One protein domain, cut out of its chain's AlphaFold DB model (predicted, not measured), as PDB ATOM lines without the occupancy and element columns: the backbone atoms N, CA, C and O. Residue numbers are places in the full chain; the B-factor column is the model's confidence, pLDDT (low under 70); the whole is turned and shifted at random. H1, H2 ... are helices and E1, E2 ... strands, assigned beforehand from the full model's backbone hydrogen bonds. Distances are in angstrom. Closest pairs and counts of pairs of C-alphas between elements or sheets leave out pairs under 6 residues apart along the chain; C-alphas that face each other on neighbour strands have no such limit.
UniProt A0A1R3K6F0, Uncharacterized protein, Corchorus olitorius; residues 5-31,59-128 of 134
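AT A GLANCE: This is residues 5 to 31 and 59 to 128 of the 134 residues of an uncharacterized protein of Corchorus olitorius (UniProt A0A1R3K6F0). A small hairpin of two short strands, E1 and E2, lies near the middle, with short helices set around it: H1 packs on E2, H2 packs on H1, and H3 follows the hairpin toward the opposite end. A long link, residues 89 to 105, sweeps from H3 to a separate helix pair, H4 and H5, where H5 folds back on H4; residues 87 to 93 stick out. The printed part has 97 residues, with named elements in the order H1 H2 E1 E2 H3 H4 H5, mostly helix, and an antiparallel sheet E1 - E2. It is only just compact, close to loose, with a radius of gyration of the C-alphas of 14.8 A and spans of 42 by 31 by 23 A.

IN THESE COORDINATES: H1, residues 5 to 13, begins at C-alpha 5 (-87.457, 54.620, 32.139) and is 12.1 A long. H2 is residues 26 to 30, 6.3 A. E1, residues 66 to 68, spans 6.6 A, and E2, residues 74 to 76, 7.0 A. H3 is residues 79 to 88, 14.5 A. H4, residues 106 to 118, spans 18.8 A. H5, residues 122 to 128, 9.8 A, ends at C-alpha 128 (-71.282, 55.731, 43.633).

HOW THE PARTS SIT: H1 and H2 touch, the closest C-alphas being those of Tyr 9 and Leu 30, 6.7 A apart. The closest C-alphas of H1 and E2, Ser 11 and Val 74, are 5.6 A apart. E1 and E2 form a hairpin, antiparallel at 153 degrees, with N 67 and O 75 within hydrogen-bond range at 2.8 A. H3 touches no helix. H4 and H5 touch at a steep tilt of 50 degrees, opposite ways, the closest C-alphas being those of Ala 115 and Val 122, 5.3 A apart. H1 and H4 are close but not clearly touching, with C-alphas 5 and 116 at 6.1 A. In H1, H2, H3, H4 and H5 every O i to N i+4 pair is within hydrogen-bond range.

THE WHOLE: The C-alphas farthest apart, those of Thr 23 and Asp 93, are 42.9 A apart. Residues 32 to 58 are not printed, and C-alphas 31 and 59 are 13.1 A apart across the cut. The links H1 to H2 and H3 to H4 are long. The model's pLDDT is under 70 at residues 22 to 24 and 78 to 81.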
ATOM      1  N   PHE A   5     -87.146  54.381  33.558       88.81
ATOM      2  CA  PHE A   5     -87.457  54.620  32.139       88.81
ATOM      3  C   PHE A   5     -88.736  55.435  31.915       88.81
ATOM      4  O   PHE A   5     -88.783  56.223  30.976       88.81
ATOM      5  N   GLY A   6     -89.745  55.280  32.778       88.56
ATOM      6  CA  GLY A   6     -90.959  56.100  32.717       88.56
ATOM      7  C   GLY A   6     -90.654  57.581  32.946       88.56
ATOM      8  O   GLY A   6     -91.068  58.417  32.152       88.56
ATOM      9  N   ASN A   7     -89.842  57.885  33.962       91.88
ATOM     10  CA  ASN A   7     -89.422  59.248  34.287       91.88
ATOM     11  C   ASN A   7     -88.594  59.867  33.152       91.88
ATOM     12  O   ASN A   7     -88.790  61.029  32.800       91.88
ATOM     13  N   LEU A   8     -87.689  59.084  32.553       90.69
ATOM     14  CA  LEU A   8     -86.913  59.519  31.394       90.69
ATOM     15  C   LEU A   8     -87.836  59.848  30.214       90.69
ATOM     16  O   LEU A   8     -87.734  60.941  29.660       90.69
ATOM     17  N   TYR A   9     -88.755  58.942  29.865       89.75
ATOM     18  CA  TYR A   9     -89.713  59.142  28.775       89.75
ATOM     19  C   TYR A   9     -90.553  60.403  28.994       89.75
ATOM     20  O   TYR A   9     -90.565  61.285  28.139       89.75
ATOM     21  N   GLU A  10     -91.173  60.530  30.169       91.38
ATOM     22  CA  GLU A  10     -92.001  61.681  30.538       91.38
ATOM     23  C   GLU A  10     -91.199  62.991  30.503       91.38
ATOM     24  O   GLU A  10     -91.691  64.022  30.043       91.38
ATOM     25  N   SER A  11     -89.933  62.969  30.936       91.69
ATOM     26  CA  SER A  11     -89.076  64.159  30.903       91.69
ATOM     27  C   SER A  11     -88.750  64.612  29.482       91.69
ATOM     28  O   SER A  11     -88.768  65.810  29.200       91.69
ATOM     29  N   ILE A  12     -88.507  63.668  28.569       89.38
ATOM     30  CA  ILE A  12     -88.252  63.971  27.162       89.38
ATOM     31  C   ILE A  12     -89.541  64.412  26.477       89.38
ATOM     32  O   ILE A  12     -89.509  65.388  25.739       89.38
ATOM     33  N   GLU A  13     -90.676  63.767  26.753       88.62
ATOM     34  CA  GLU A  13     -91.997  64.144  26.238       88.62
ATOM     35  C   GLU A  13     -92.389  65.576  26.627       88.62
ATOM     36  O   GLU A  13     -92.887  66.328  25.789       88.62
ATOM     37  N   ASN A  14     -92.069  66.000  27.850       89.69
ATOM     38  CA  ASN A  14     -92.322  67.361  28.328       89.69
ATOM     39  C   ASN A  14     -91.224  68.375  27.947       89.69
ATOM     40  O   ASN A  14     -91.382  69.577  28.177       89.69
ATOM     41  N   LEU A  15     -90.111  67.937  27.351       88.00
ATOM     42  CA  LEU A  15     -89.011  68.823  26.965       88.00
ATOM     43  C   LEU A  15     -89.411  69.700  25.771       88.00
ATOM     44  O   LEU A  15     -89.899  69.192  24.772       88.00
ATOM     45  N   CYS A  16     -89.185  71.012  25.822       85.62
ATOM     46  CA  CYS A  16     -89.545  71.888  24.701       85.62
ATOM     47  C   CYS A  16     -88.779  71.525  23.413       85.62
ATOM     48  O   CYS A  16     -87.562  71.339  23.445       85.62
ATOM     49  N   ASP A  17     -89.468  71.523  22.270       84.75
ATOM     50  CA  ASP A  17     -88.907  71.137  20.965       84.75
ATOM     51  C   ASP A  17     -87.732  72.023  20.519       84.75
ATOM     52  O   ASP A  17     -86.888  71.594  19.741       84.75
ATOM     53  N   THR A  18     -87.596  73.229  21.086       86.12
ATOM     54  CA  THR A  18     -86.423  74.106  20.883       86.12
ATOM     55  C   THR A  18     -85.100  73.442  21.306       86.12
ATOM     56  O   THR A  18     -84.023  73.836  20.845       86.12
ATOM     57  N   TYR A  19     -85.168  72.441  22.188       84.81
ATOM     58  CA  TYR A  19     -84.029  71.659  22.666       84.81
ATOM     59  C   TYR A  19     -83.777  70.376  21.860       84.81
ATOM     60  O   TYR A  19     -82.774  69.702  22.108       84.81
ATOM     61  N   ILE A  20     -84.649  70.027  20.917       83.62
ATOM     62  CA  ILE A  20     -84.513  68.863  20.036       83.62
ATOM     63  C   ILE A  20     -83.890  69.322  18.712       83.62
ATOM     64  O   ILE A  20     -84.087  70.463  18.287       83.62
ATOM     65  N   GLN A  21     -83.082  68.472  18.072       79.94
ATOM     66  CA  GLN A  21     -82.553  68.821  16.753       79.94
ATOM     67  C   GLN A  21     -83.689  68.876  15.725       79.94
ATOM     68  O   GLN A  21     -84.500  67.958  15.690       79.94
ATOM     69  N   PRO A  22     -83.742  69.878  14.831       69.81
ATOM     70  CA  PRO A  22     -84.792  69.968  13.810       69.81
ATOM     71  C   PRO A  22     -84.836  68.755  12.866       69.81
ATOM     72  O   PRO A  22     -85.862  68.466  12.258       69.81
ATOM     73  N   THR A  23     -83.703  68.065  12.732       66.69
ATOM     74  CA  THR A  23     -83.509  66.856  11.925       66.69
ATOM     75  C   THR A  23     -84.008  65.584  12.622       66.69
ATOM     76  O   THR A  23     -84.227  64.574  11.953       66.69
ATOM     77  N   ALA A  24     -84.232  65.631  13.938       66.50
ATOM     78  CA  ALA A  24     -84.713  64.529  14.757       66.50
ATOM     79  C   ALA A  24     -86.112  64.849  15.297       66.50
ATOM     80  O   ALA A  24     -86.309  65.812  16.029       66.50
ATOM     81  N   THR A  25     -87.118  64.034  14.982       70.88
ATOM     82  CA  THR A  25     -88.442  64.240  15.579       70.88
ATOM     83  C   THR A  25     -88.477  63.638  16.978       70.88
ATOM     84  O   THR A  25     -87.991  62.529  17.201       70.88
ATOM     85  N   LYS A  26     -89.093  64.341  17.927       78.50
ATOM     86  CA  LYS A  26     -89.346  63.831  19.281       78.50
ATOM     87  C   LYS A  26     -90.075  62.482  19.261       78.50
ATOM     88  O   LYS A  26     -89.761  61.589  20.039       78.50
ATOM     89  N   ASP A  27     -90.953  62.291  18.282       79.62
ATOM     90  CA  ASP A  27     -91.629  61.017  18.039       79.62
ATOM     91  C   ASP A  27     -90.666  59.881  17.687       79.62
ATOM     92  O   ASP A  27     -90.903  58.746  18.081       79.62
ATOM     93  N   SER A  28     -89.569  60.153  16.976       78.81
ATOM     94  CA  SER A  28     -88.567  59.124  16.665       78.81
ATOM     95  C   SER A  28     -87.777  58.666  17.896       78.81
ATOM     96  O   SER A  28     -87.325  57.522  17.933       78.81
ATOM     97  N   LEU A  29     -87.647  59.541  18.902       79.31
ATOM     98  CA  LEU A  29     -87.035  59.243  20.198       79.31
ATOM     99  C   LEU A  29     -87.969  58.449  21.112       79.31
ATOM    100  O   LEU A  29     -87.542  57.484  21.741       79.31
ATOM    101  N   LEU A  30     -89.224  58.888  21.206       83.31
ATOM    102  CA  LEU A  30     -90.222  58.308  22.103       83.31
ATOM    103  C   LEU A  30     -90.799  57.005  21.537       83.31
ATOM    104  O   LEU A  30     -91.025  56.048  22.271       83.31
ATOM    105  N   ASN A  31     -90.963  56.936  20.217       82.12
ATOM    106  CA  ASN A  31     -91.529  55.795  19.509       82.12
ATOM    107  C   ASN A  31     -90.531  55.255  18.472       82.12
ATOM    108  O   ASN A  31     -90.770  55.353  17.260       82.12
ATOM    109  N   TYR A  59     -79.870  63.408  19.129       79.50
ATOM    110  CA  TYR A  59     -81.267  63.847  19.009       79.50
ATOM    111  C   TYR A  59     -81.553  65.211  19.656       79.50
ATOM    112  O   TYR A  59     -82.597  65.815  19.425       79.50
ATOM    113  N   VAL A  60     -80.627  65.704  20.480       81.56
ATOM    114  CA  VAL A  60     -80.758  66.960  21.229       81.56
ATOM    115  C   VAL A  60     -79.775  68.008  20.715       81.56
ATOM    116  O   VAL A  60     -78.736  67.684  20.128       81.56
ATOM    117  N   LYS A  61     -80.101  69.285  20.908       82.56
ATOM    118  CA  LYS A  61     -79.304  70.405  20.403       82.56
ATOM    119  C   LYS A  61     -77.954  70.489  21.122       82.56
ATOM    120  O   LYS A  61     -77.893  70.792  22.309       82.56
ATOM    121  N   GLY A  62     -76.856  70.309  20.385       74.38
ATOM    122  CA  GLY A  62     -75.501  70.272  20.960       74.38
ATOM    123  C   GLY A  62     -75.031  71.578  21.621       74.38
ATOM    124  O   GLY A  62     -74.136  71.554  22.457       74.38
ATOM    125  N   ALA A  63     -75.651  72.716  21.293       77.12
ATOM    126  CA  ALA A  63     -75.338  74.013  21.902       77.12
ATOM    127  C   ALA A  63     -75.933  74.200  23.315       77.12
ATOM    128  O   ALA A  63     -75.732  75.248  23.928       77.12
ATOM    129  N   VAL A  64     -76.690  73.222  23.824       80.81
ATOM    130  CA  VAL A  64     -77.344  73.273  25.136       80.81
ATOM    131  C   VAL A  64     -76.721  72.226  26.051       80.81
ATOM    132  O   VAL A  64     -76.524  71.078  25.666       80.81
ATOM    133  N   THR A  65     -76.412  72.609  27.290       85.44
ATOM    134  CA  THR A  65     -76.026  71.645  28.322       85.44
ATOM    135  C   THR A  65     -77.279  71.064  28.962       85.44
ATOM    136  O   THR A  65     -78.182  71.812  29.332       85.44
ATOM    137  N   TYR A  66     -77.318  69.750  29.147       87.62
ATOM    138  CA  TYR A  66     -78.421  69.054  29.805       87.62
ATOM    139  C   TYR A  66     -77.974  68.531  31.166       87.62
ATOM    140  O   TYR A  66     -76.801  68.243  31.392       87.62
ATOM    141  N   MET A  67     -78.925  68.437  32.081       88.75
ATOM    142  CA  MET A  67     -78.775  67.837  33.393       88.75
ATOM    143  C   MET A  67     -79.642  66.585  33.437       88.75
ATOM    144  O   MET A  67     -80.816  66.638  33.079       88.75
ATOM    145  N   VAL A  68     -79.058  65.481  33.888       90.00
ATOM    146  CA  VAL A  68     -79.762  64.218  34.111       90.00
ATOM    147  C   VAL A  68     -79.733  63.944  35.607       90.00
ATOM    148  O   VAL A  68     -78.663  63.942  36.214       90.00
ATOM    149  N   MET A  69     -80.909  63.793  36.206       89.75
ATOM    150  CA  MET A  69     -81.046  63.489  37.629       89.75
ATOM    151  C   MET A  69     -80.826  61.998  37.906       89.75
ATOM    152  O   MET A  69     -80.763  61.178  36.991       89.75
ATOM    153  N   ASP A  70     -80.709  61.644  39.187       90.69
ATOM    154  CA  ASP A  70     -80.461  60.265  39.618       90.69
ATOM    155  C   ASP A  70     -81.545  59.278  39.150       90.69
ATOM    156  O   ASP A  70     -81.274  58.109  38.894       90.69
ATOM    157  N   ASP A  71     -82.767  59.769  38.960       91.69
ATOM    158  CA  ASP A  71     -83.907  59.027  38.435       91.69
ATOM    159  C   ASP A  71     -84.078  59.154  36.908       91.69
ATOM    160  O   ASP A  71     -85.146  58.858  36.373       91.69
ATOM    161  N   LEU A  72     -83.026  59.587  36.207       93.38
ATOM    162  CA  LEU A  72     -82.940  59.796  34.757       93.38
ATOM    163  C   LEU A  72     -83.833  60.893  34.170       93.38
ATOM    164  O   LEU A  72     -83.917  61.016  32.950       93.38
ATOM    165  N   VAL A  73     -84.453  61.739  34.992       91.69
ATOM    166  CA  VAL A  73     -85.192  62.903  34.485       91.69
ATOM    167  C   VAL A  73     -84.215  63.895  33.849       91.69
ATOM    168  O   VAL A  73     -83.228  64.300  34.473       91.69
ATOM    169  N   VAL A  74     -84.506  64.310  32.615       90.00
ATOM    170  CA  VAL A  74     -83.680  65.242  31.840       90.00
ATOM    171  C   VAL A  74     -84.222  66.666  31.931       90.00
ATOM    172  O   VAL A  74     -85.405  66.912  31.713       90.00
ATOM    173  N   TRP A  75     -83.331  67.625  32.191       85.38
ATOM    174  CA  TRP A  75     -83.627  69.057  32.216       85.38
ATOM    175  C   TRP A  75     -82.575  69.848  31.431       85.38
ATOM    176  O   TRP A  75     -81.384  69.551  31.539       85.38
ATOM    177  N   PRO A  76     -82.945  70.902  30.687       83.88
ATOM    178  CA  PRO A  76     -81.961  71.839  30.158       83.88
ATOM    179  C   PRO A  76     -81.279  72.564  31.329       83.88
ATOM    180  O   PRO A  76     -81.925  73.055  32.260       83.88
ATOM    181  N   ARG A  77     -79.946  72.609  31.313       76.12
ATOM    182  CA  ARG A  77     -79.146  73.153  32.406       76.12
ATOM    183  C   ARG A  77     -79.127  74.675  32.319       76.12
ATOM    184  O   ARG A  77     -78.475  75.250  31.455       76.12
ATOM    185  N   SER A  78     -79.795  75.334  33.257       68.31
ATOM    186  CA  SER A  78     -79.567  76.749  33.562       68.31
ATOM    187  C   SER A  78     -78.738  76.871  34.841       68.31
ATOM    188  O   SER A  78     -78.882  76.056  35.755       68.31
ATOM    189  N   THR A  79     -77.901  77.907  34.946       60.66
ATOM    190  CA  THR A  79     -77.163  78.242  36.179       60.66
ATOM    191  C   THR A  79     -78.113  78.387  37.375       60.66
ATOM    192  O   THR A  79     -77.807  77.937  38.476       60.66
ATOM    193  N   ILE A  80     -79.314  78.925  37.141       67.44
ATOM    194  CA  ILE A  80     -80.358  79.095  38.165       67.44
ATOM    195  C   ILE A  80     -80.960  77.738  38.577       67.44
ATOM    196  O   ILE A  80     -81.242  77.520  39.758       67.44
ATOM    197  N   SER A  81     -81.098  76.792  37.639       65.88
ATOM    198  CA  SER A  81     -81.583  75.434  37.931       65.88
ATOM    199  C   SER A  81     -80.597  74.656  38.803       65.88
ATOM    200  O   SER A  81     -81.023  73.934  39.698       65.88
ATOM    201  N   GLY A  82     -79.287  74.854  38.606       73.50
ATOM    202  CA  GLY A  82     -78.257  74.257  39.462       73.50
ATOM    203  C   GLY A  82     -78.353  74.724  40.918       73.50
ATOM    204  O   GLY A  82     -78.360  73.900  41.828       73.50
ATOM    205  N   ILE A  83     -78.515  76.032  41.147       73.06
ATOM    206  CA  ILE A  83     -78.667  76.602  42.501       73.06
ATOM    207  C   ILE A  83     -79.982  76.134  43.145       73.06
ATOM    208  O   ILE A  83     -80.000  75.726  44.306       73.06
ATOM    209  N   THR A  84     -81.081  76.136  42.383       72.94
ATOM    210  CA  THR A  84     -82.383  75.632  42.852       72.94
ATOM    211  C   THR A  84     -82.302  74.162  43.267       72.94
ATOM    212  O   THR A  84     -82.922  73.770  44.253       72.94
ATOM    213  N   LEU A  85     -81.511  73.349  42.560       76.25
ATOM    214  CA  LEU A  85     -81.341  71.932  42.867       76.25
ATOM    215  C   LEU A  85     -80.594  71.706  44.190       76.25
ATOM    216  O   LEU A  85     -81.030  70.882  44.991       76.25
ATOM    217  N   ILE A  86     -79.540  72.483  44.462       81.69
ATOM    218  CA  ILE A  86     -78.834  72.481  45.759       81.69
ATOM    219  C   ILE A  86     -79.822  72.774  46.898       81.69
ATOM    220  O   ILE A  86     -79.845  72.067  47.907       81.69
ATOM    221  N   ASN A  87     -80.692  73.772  46.705       78.62
ATOM    222  CA  ASN A  87     -81.717  74.121  47.685       78.62
ATOM    223  C   ASN A  87     -82.785  73.021  47.836       78.62
ATOM    224  O   ASN A  87     -83.178  72.694  48.951       78.62
ATOM    225  N   LYS A  88     -83.219  72.397  46.730       81.31
ATOM    226  CA  LYS A  88     -84.189  71.285  46.734       81.31
ATOM    227  C   LYS A  88     -83.663  70.060  47.488       81.31
ATOM    228  O   LYS A  88     -84.431  69.411  48.191       81.31
ATOM    229  N   PHE A  89     -82.367  69.769  47.382       79.00
ATOM    230  CA  PHE A  89     -81.706  68.726  48.175       79.00
ATOM    231  C   PHE A  89     -81.361  69.171  49.605       79.00
ATOM    232  O   PHE A  89     -80.727  68.425  50.349       79.00
ATOM    233  N   ASN A  90     -81.811  70.363  50.011       81.38
ATOM    234  CA  ASN A  90     -81.666  70.912  51.355       81.38
ATOM    235  C   ASN A  90     -80.195  70.999  51.813       81.38
ATOM    236  O   ASN A  90     -79.876  70.826  52.995       81.38
ATOM    237  N   ILE A  91     -79.292  71.262  50.861       82.00
ATOM    238  CA  ILE A  91     -77.851  71.371  51.089       82.00
ATOM    239  C   ILE A  91     -77.554  72.785  51.590       82.00
ATOM    240  O   ILE A  91     -77.590  73.752  50.835       82.00
ATOM    241  N   LYS A  92     -77.289  72.903  52.894       83.06
ATOM    242  CA  LYS A  92     -77.027  74.192  53.562       83.06
ATOM    243  C   LYS A  92     -75.597  74.688  53.372       83.06
ATOM    244  O   LYS A  92     -75.364  75.890  53.396       83.06
ATOM    245  N   ASP A  93     -74.657  73.762  53.198       83.62
ATOM    246  CA  ASP A  93     -73.252  74.068  52.966       83.62
ATOM    247  C   ASP A  93     -72.804  73.454  51.640       83.62
ATOM    248  O   ASP A  93     -72.695  72.242  51.504       83.62
ATOM    249  N   ILE A  94     -72.549  74.306  50.652       81.50
ATOM    250  CA  ILE A  94     -72.112  73.912  49.306       81.50
ATOM    251  C   ILE A  94     -70.695  73.319  49.347       81.50
ATOM    252  O   ILE A  94     -70.320  72.568  48.454       81.50
ATOM    253  N   ARG A  95     -69.915  73.593  50.402       83.44
ATOM    254  CA  ARG A  95     -68.530  73.110  50.540       83.44
ATOM    255  C   ARG A  95     -68.424  71.591  50.678       83.44
ATOM    256  O   ARG A  95     -67.334  71.059  50.507       83.44
ATOM    257  N   VAL A  96     -69.525  70.902  50.990       86.75
ATOM    258  CA  VAL A  96     -69.564  69.432  51.082       86.75
ATOM    259  C   VAL A  96     -69.836  68.755  49.735       86.75
ATOM    260  O   VAL A  96     -69.797  67.529  49.659       86.75
ATOM    261  N   LEU A  97     -70.149  69.526  48.687       85.12
ATOM    262  CA  LEU A  97     -70.377  69.000  47.346       85.12
ATOM    263  C   LEU A  97     -69.051  68.696  46.649       85.12
ATOM    264  O   LEU A  97     -68.115  69.489  46.687       85.12
ATOM    265  N   GLU A  98     -69.010  67.556  45.966       85.12
ATOM    266  CA  GLU A  98     -67.871  67.115  45.167       85.12
ATOM    267  C   GLU A  98     -68.282  67.055  43.694       85.12
ATOM    268  O   GLU A  98     -69.302  66.453  43.349       85.12
ATOM    269  N   GLU A  99     -67.487  67.672  42.821       86.00
ATOM    270  CA  GLU A  99     -67.634  67.534  41.375       86.00
ATOM    271  C   GLU A  99     -66.801  66.347  40.890       86.00
ATOM    272  O   GLU A  99     -65.615  66.234  41.201       86.00
ATOM    273  N   ARG A 100     -67.426  65.454  40.117       87.19
ATOM    274  CA  ARG A 100     -66.755  64.307  39.505       87.19
ATOM    275  C   ARG A 100     -67.043  64.259  38.018       87.19
ATOM    276  O   ARG A 100     -68.195  64.348  37.601       87.19
ATOM    277  N   VAL A 101     -65.986  64.052  37.243       88.56
ATOM    278  CA  VAL A 101     -66.083  63.740  35.818       88.56
ATOM    279  C   VAL A 101     -66.094  62.224  35.677       88.56
ATOM    280  O   VAL A 101     -65.259  61.537  36.263       88.56
ATOM    281  N   ILE A 102     -67.074  61.711  34.940       87.25
ATOM    282  CA  ILE A 102     -67.270  60.278  34.732       87.25
ATOM    283  C   ILE A 102     -67.132  59.993  33.242       87.25
ATOM    284  O   ILE A 102     -67.911  60.500  32.434       87.25
ATOM    285  N   ASP A 103     -66.178  59.133  32.899       88.88
ATOM    286  CA  ASP A 103     -66.030  58.626  31.542       88.88
ATOM    287  C   ASP A 103     -67.043  57.502  31.292       88.88
ATOM    288  O   ASP A 103     -67.024  56.451  31.939       88.88
ATOM    289  N   MET A 104     -67.960  57.720  30.347       85.81
ATOM    290  CA  MET A 104     -68.972  56.729  29.979       85.81
ATOM    291  C   MET A 104     -68.462  55.797  28.877       85.81
ATOM    292  O   MET A 104     -68.493  56.128  27.692       85.81
ATOM    293  N   GLY A 105     -68.021  54.606  29.285       89.69
ATOM    294  CA  GLY A 105     -67.713  53.481  28.400       89.69
ATOM    295  C   GLY A 105     -68.920  52.578  28.109       89.69
ATOM    296  O   GLY A 105     -69.995  52.716  28.699       89.69
ATOM    297  N   MET A 106     -68.739  51.604  27.211       88.19
ATOM    298  CA  MET A 106     -69.784  50.619  26.872       88.19
ATOM    299  C   MET A 106     -70.212  49.762  28.074       88.19
ATOM    300  O   MET A 106     -71.386  49.422  28.215       88.19
ATOM    301  N   ASP A 107     -69.270  49.429  28.950       89.06
ATOM    302  CA  ASP A 107     -69.502  48.683  30.186       89.06
ATOM    303  C   ASP A 107     -70.401  49.459  31.161       89.06
ATOM    304  O   ASP A 107     -71.312  48.886  31.765       89.06
ATOM    305  N   GLN A 108     -70.186  50.772  31.274       89.38
ATOM    306  CA  GLN A 108     -71.007  51.660  32.094       89.38
ATOM    307  C   GLN A 108     -72.392  51.850  31.480       89.38
ATOM    308  O   GLN A 108     -73.381  51.813  32.205       89.38
ATOM    309  N   GLY A 109     -72.487  51.955  30.151       90.06
ATOM    310  CA  GLY A 109     -73.768  52.030  29.445       90.06
ATOM    311  C   GLY A 109     -74.669  50.820  29.721       90.06
ATOM    312  O   GLY A 109     -75.844  50.988  30.044       90.06
ATOM    313  N   GLY A 110     -74.119  49.601  29.679       91.44
ATOM    314  CA  GLY A 110     -74.871  48.384  30.009       91.44
ATOM    315  C   GLY A 110     -75.381  48.368  31.456       91.44
ATOM    316  O   GLY A 110     -76.553  48.073  31.698       91.44
ATOM    317  N   LYS A 111     -74.530  48.755  32.416       92.44
ATOM    318  CA  LYS A 111     -74.910  48.881  33.835       92.44
ATOM    319  C   LYS A 111     -75.958  49.967  34.054       92.44
ATOM    320  O   LYS A 111     -76.880  49.755  34.834       92.44
ATOM    321  N   LEU A 112     -75.848  51.088  33.346       93.38
ATOM    322  CA  LEU A 112     -76.804  52.188  33.394       93.38
ATOM    323  C   LEU A 112     -78.185  51.739  32.923       93.38
ATOM    324  O   LEU A 112     -79.168  51.977  33.615       93.38
ATOM    325  N   ILE A 113     -78.254  51.023  31.798       92.19
ATOM    326  CA  ILE A 113     -79.511  50.469  31.279       92.19
ATOM    327  C   ILE A 113     -80.095  49.452  32.264       92.19
ATOM    328  O   ILE A 113     -81.287  49.499  32.569       92.19
ATOM    329  N   GLN A 114     -79.265  48.555  32.798       92.19
ATOM    330  CA  GLN A 114     -79.708  47.573  33.784       92.19
ATOM    331  C   GLN A 114     -80.256  48.249  35.049       92.19
ATOM    332  O   GLN A 114     -81.329  47.884  35.529       92.19
ATOM    333  N   ALA A 115     -79.556  49.253  35.575       92.19
ATOM    334  CA  ALA A 115     -79.990  50.013  36.740       92.19
ATOM    335  C   ALA A 115     -81.260  50.826  36.446       92.19
ATOM    336  O   ALA A 115     -82.164  50.845  37.272       92.19
ATOM    337  N   ALA A 116     -81.400  51.400  35.252       92.31
ATOM    338  CA  ALA A 116     -82.596  52.126  34.831       92.31
ATOM    339  C   ALA A 116     -83.867  51.263  34.808       92.31
ATOM    340  O   ALA A 116     -84.967  51.780  35.011       92.31
ATOM    341  N   LEU A 117     -83.740  49.950  34.588       91.12
ATOM    342  CA  LEU A 117     -84.867  49.010  34.644       91.12
ATOM    343  C   LEU A 117     -85.256  48.618  36.075       91.12
ATOM    344  O   LEU A 117     -86.410  48.263  36.315       91.12
ATOM    345  N   LEU A 118     -84.299  48.640  37.002       89.94
ATOM    346  CA  LEU A 118     -84.417  47.968  38.300       89.94
ATOM    347  C   LEU A 118     -84.369  48.914  39.504       89.94
ATOM    348  O   LEU A 118     -84.738  48.503  40.605       89.94
ATOM    349  N   SER A 119     -83.890  50.141  39.315       90.69
ATOM    350  CA  SER A 119     -83.630  51.104  40.378       90.69
ATOM    351  C   SER A 119     -84.335  52.433  40.139       90.69
ATOM    352  O   SER A 119     -84.674  52.791  39.012       90.69
ATOM    353  N   LYS A 120     -84.526  53.161  41.244       90.69
ATOM    354  CA  LYS A 120     -84.988  54.554  41.282       90.69
ATOM    355  C   LYS A 120     -83.836  55.561  41.408       90.69
ATOM    356  O   LYS A 120     -84.071  56.755  41.276       90.69
ATOM    357  N   THR A 121     -82.629  55.080  41.709       91.31
ATOM    358  CA  THR A 121     -81.421  55.870  42.002       91.31
ATOM    359  C   THR A 121     -80.275  55.395  41.113       91.31
ATOM    360  O   THR A 121     -79.313  54.770  41.562       91.31
ATOM    361  N   VAL A 122     -80.456  55.579  39.808       93.19
ATOM    362  CA  VAL A 122     -79.692  54.917  38.746       93.19
ATOM    363  C   VAL A 122     -78.240  55.379  38.721       93.19
ATOM    364  O   VAL A 122     -77.336  54.549  38.650       93.19
ATOM    365  N   LEU A 123     -77.999  56.690  38.787       92.06
ATOM    366  CA  LEU A 123     -76.644  57.239  38.730       92.06
ATOM    367  C   LEU A 123     -75.873  56.899  40.010       92.06
ATOM    368  O   LEU A 123     -74.701  56.531  39.950       92.06
ATOM    369  N   THR A 124     -76.543  56.944  41.158       91.69
ATOM    370  CA  THR A 124     -75.982  56.553  42.451       91.69
ATOM    371  C   THR A 124     -75.566  55.084  42.442       91.69
ATOM    372  O   THR A 124     -74.433  54.760  42.799       91.69
ATOM    373  N   ASP A 125     -76.439  54.189  41.983       91.25
ATOM    374  CA  ASP A 125     -76.148  52.755  41.975       91.25
ATOM    375  C   ASP A 125     -75.000  52.388  41.027       91.25
ATOM    376  O   ASP A 125     -74.201  51.505  41.343       91.25
ATOM    377  N   VAL A 126     -74.901  53.063  39.880       91.56
ATOM    378  CA  VAL A 126     -73.896  52.753  38.852       91.56
ATOM    379  C   VAL A 126     -72.541  53.375  39.179       91.56
ATOM    380  O   VAL A 126     -71.518  52.713  39.004       91.56
ATOM    381  N   PHE A 127     -72.518  54.615  39.674       90.69
ATOM    382  CA  PHE A 127     -71.283  55.400  39.783       90.69
ATOM    383  C   PHE A 127     -70.787  55.626  41.215       90.69
ATOM    384  O   PHE A 127     -69.595  55.861  41.408       90.69
ATOM    385  N   LEU A 128     -71.661  55.553  42.224       87.12
ATOM    386  CA  LEU A 128     -71.282  55.731  43.633       87.12
ATOM    387  C   LEU A 128     -71.220  54.400  44.398       87.12
ATOM    388  O   LEU A 128     -70.489  54.302  45.385       87.12
TER     389      LEU A 128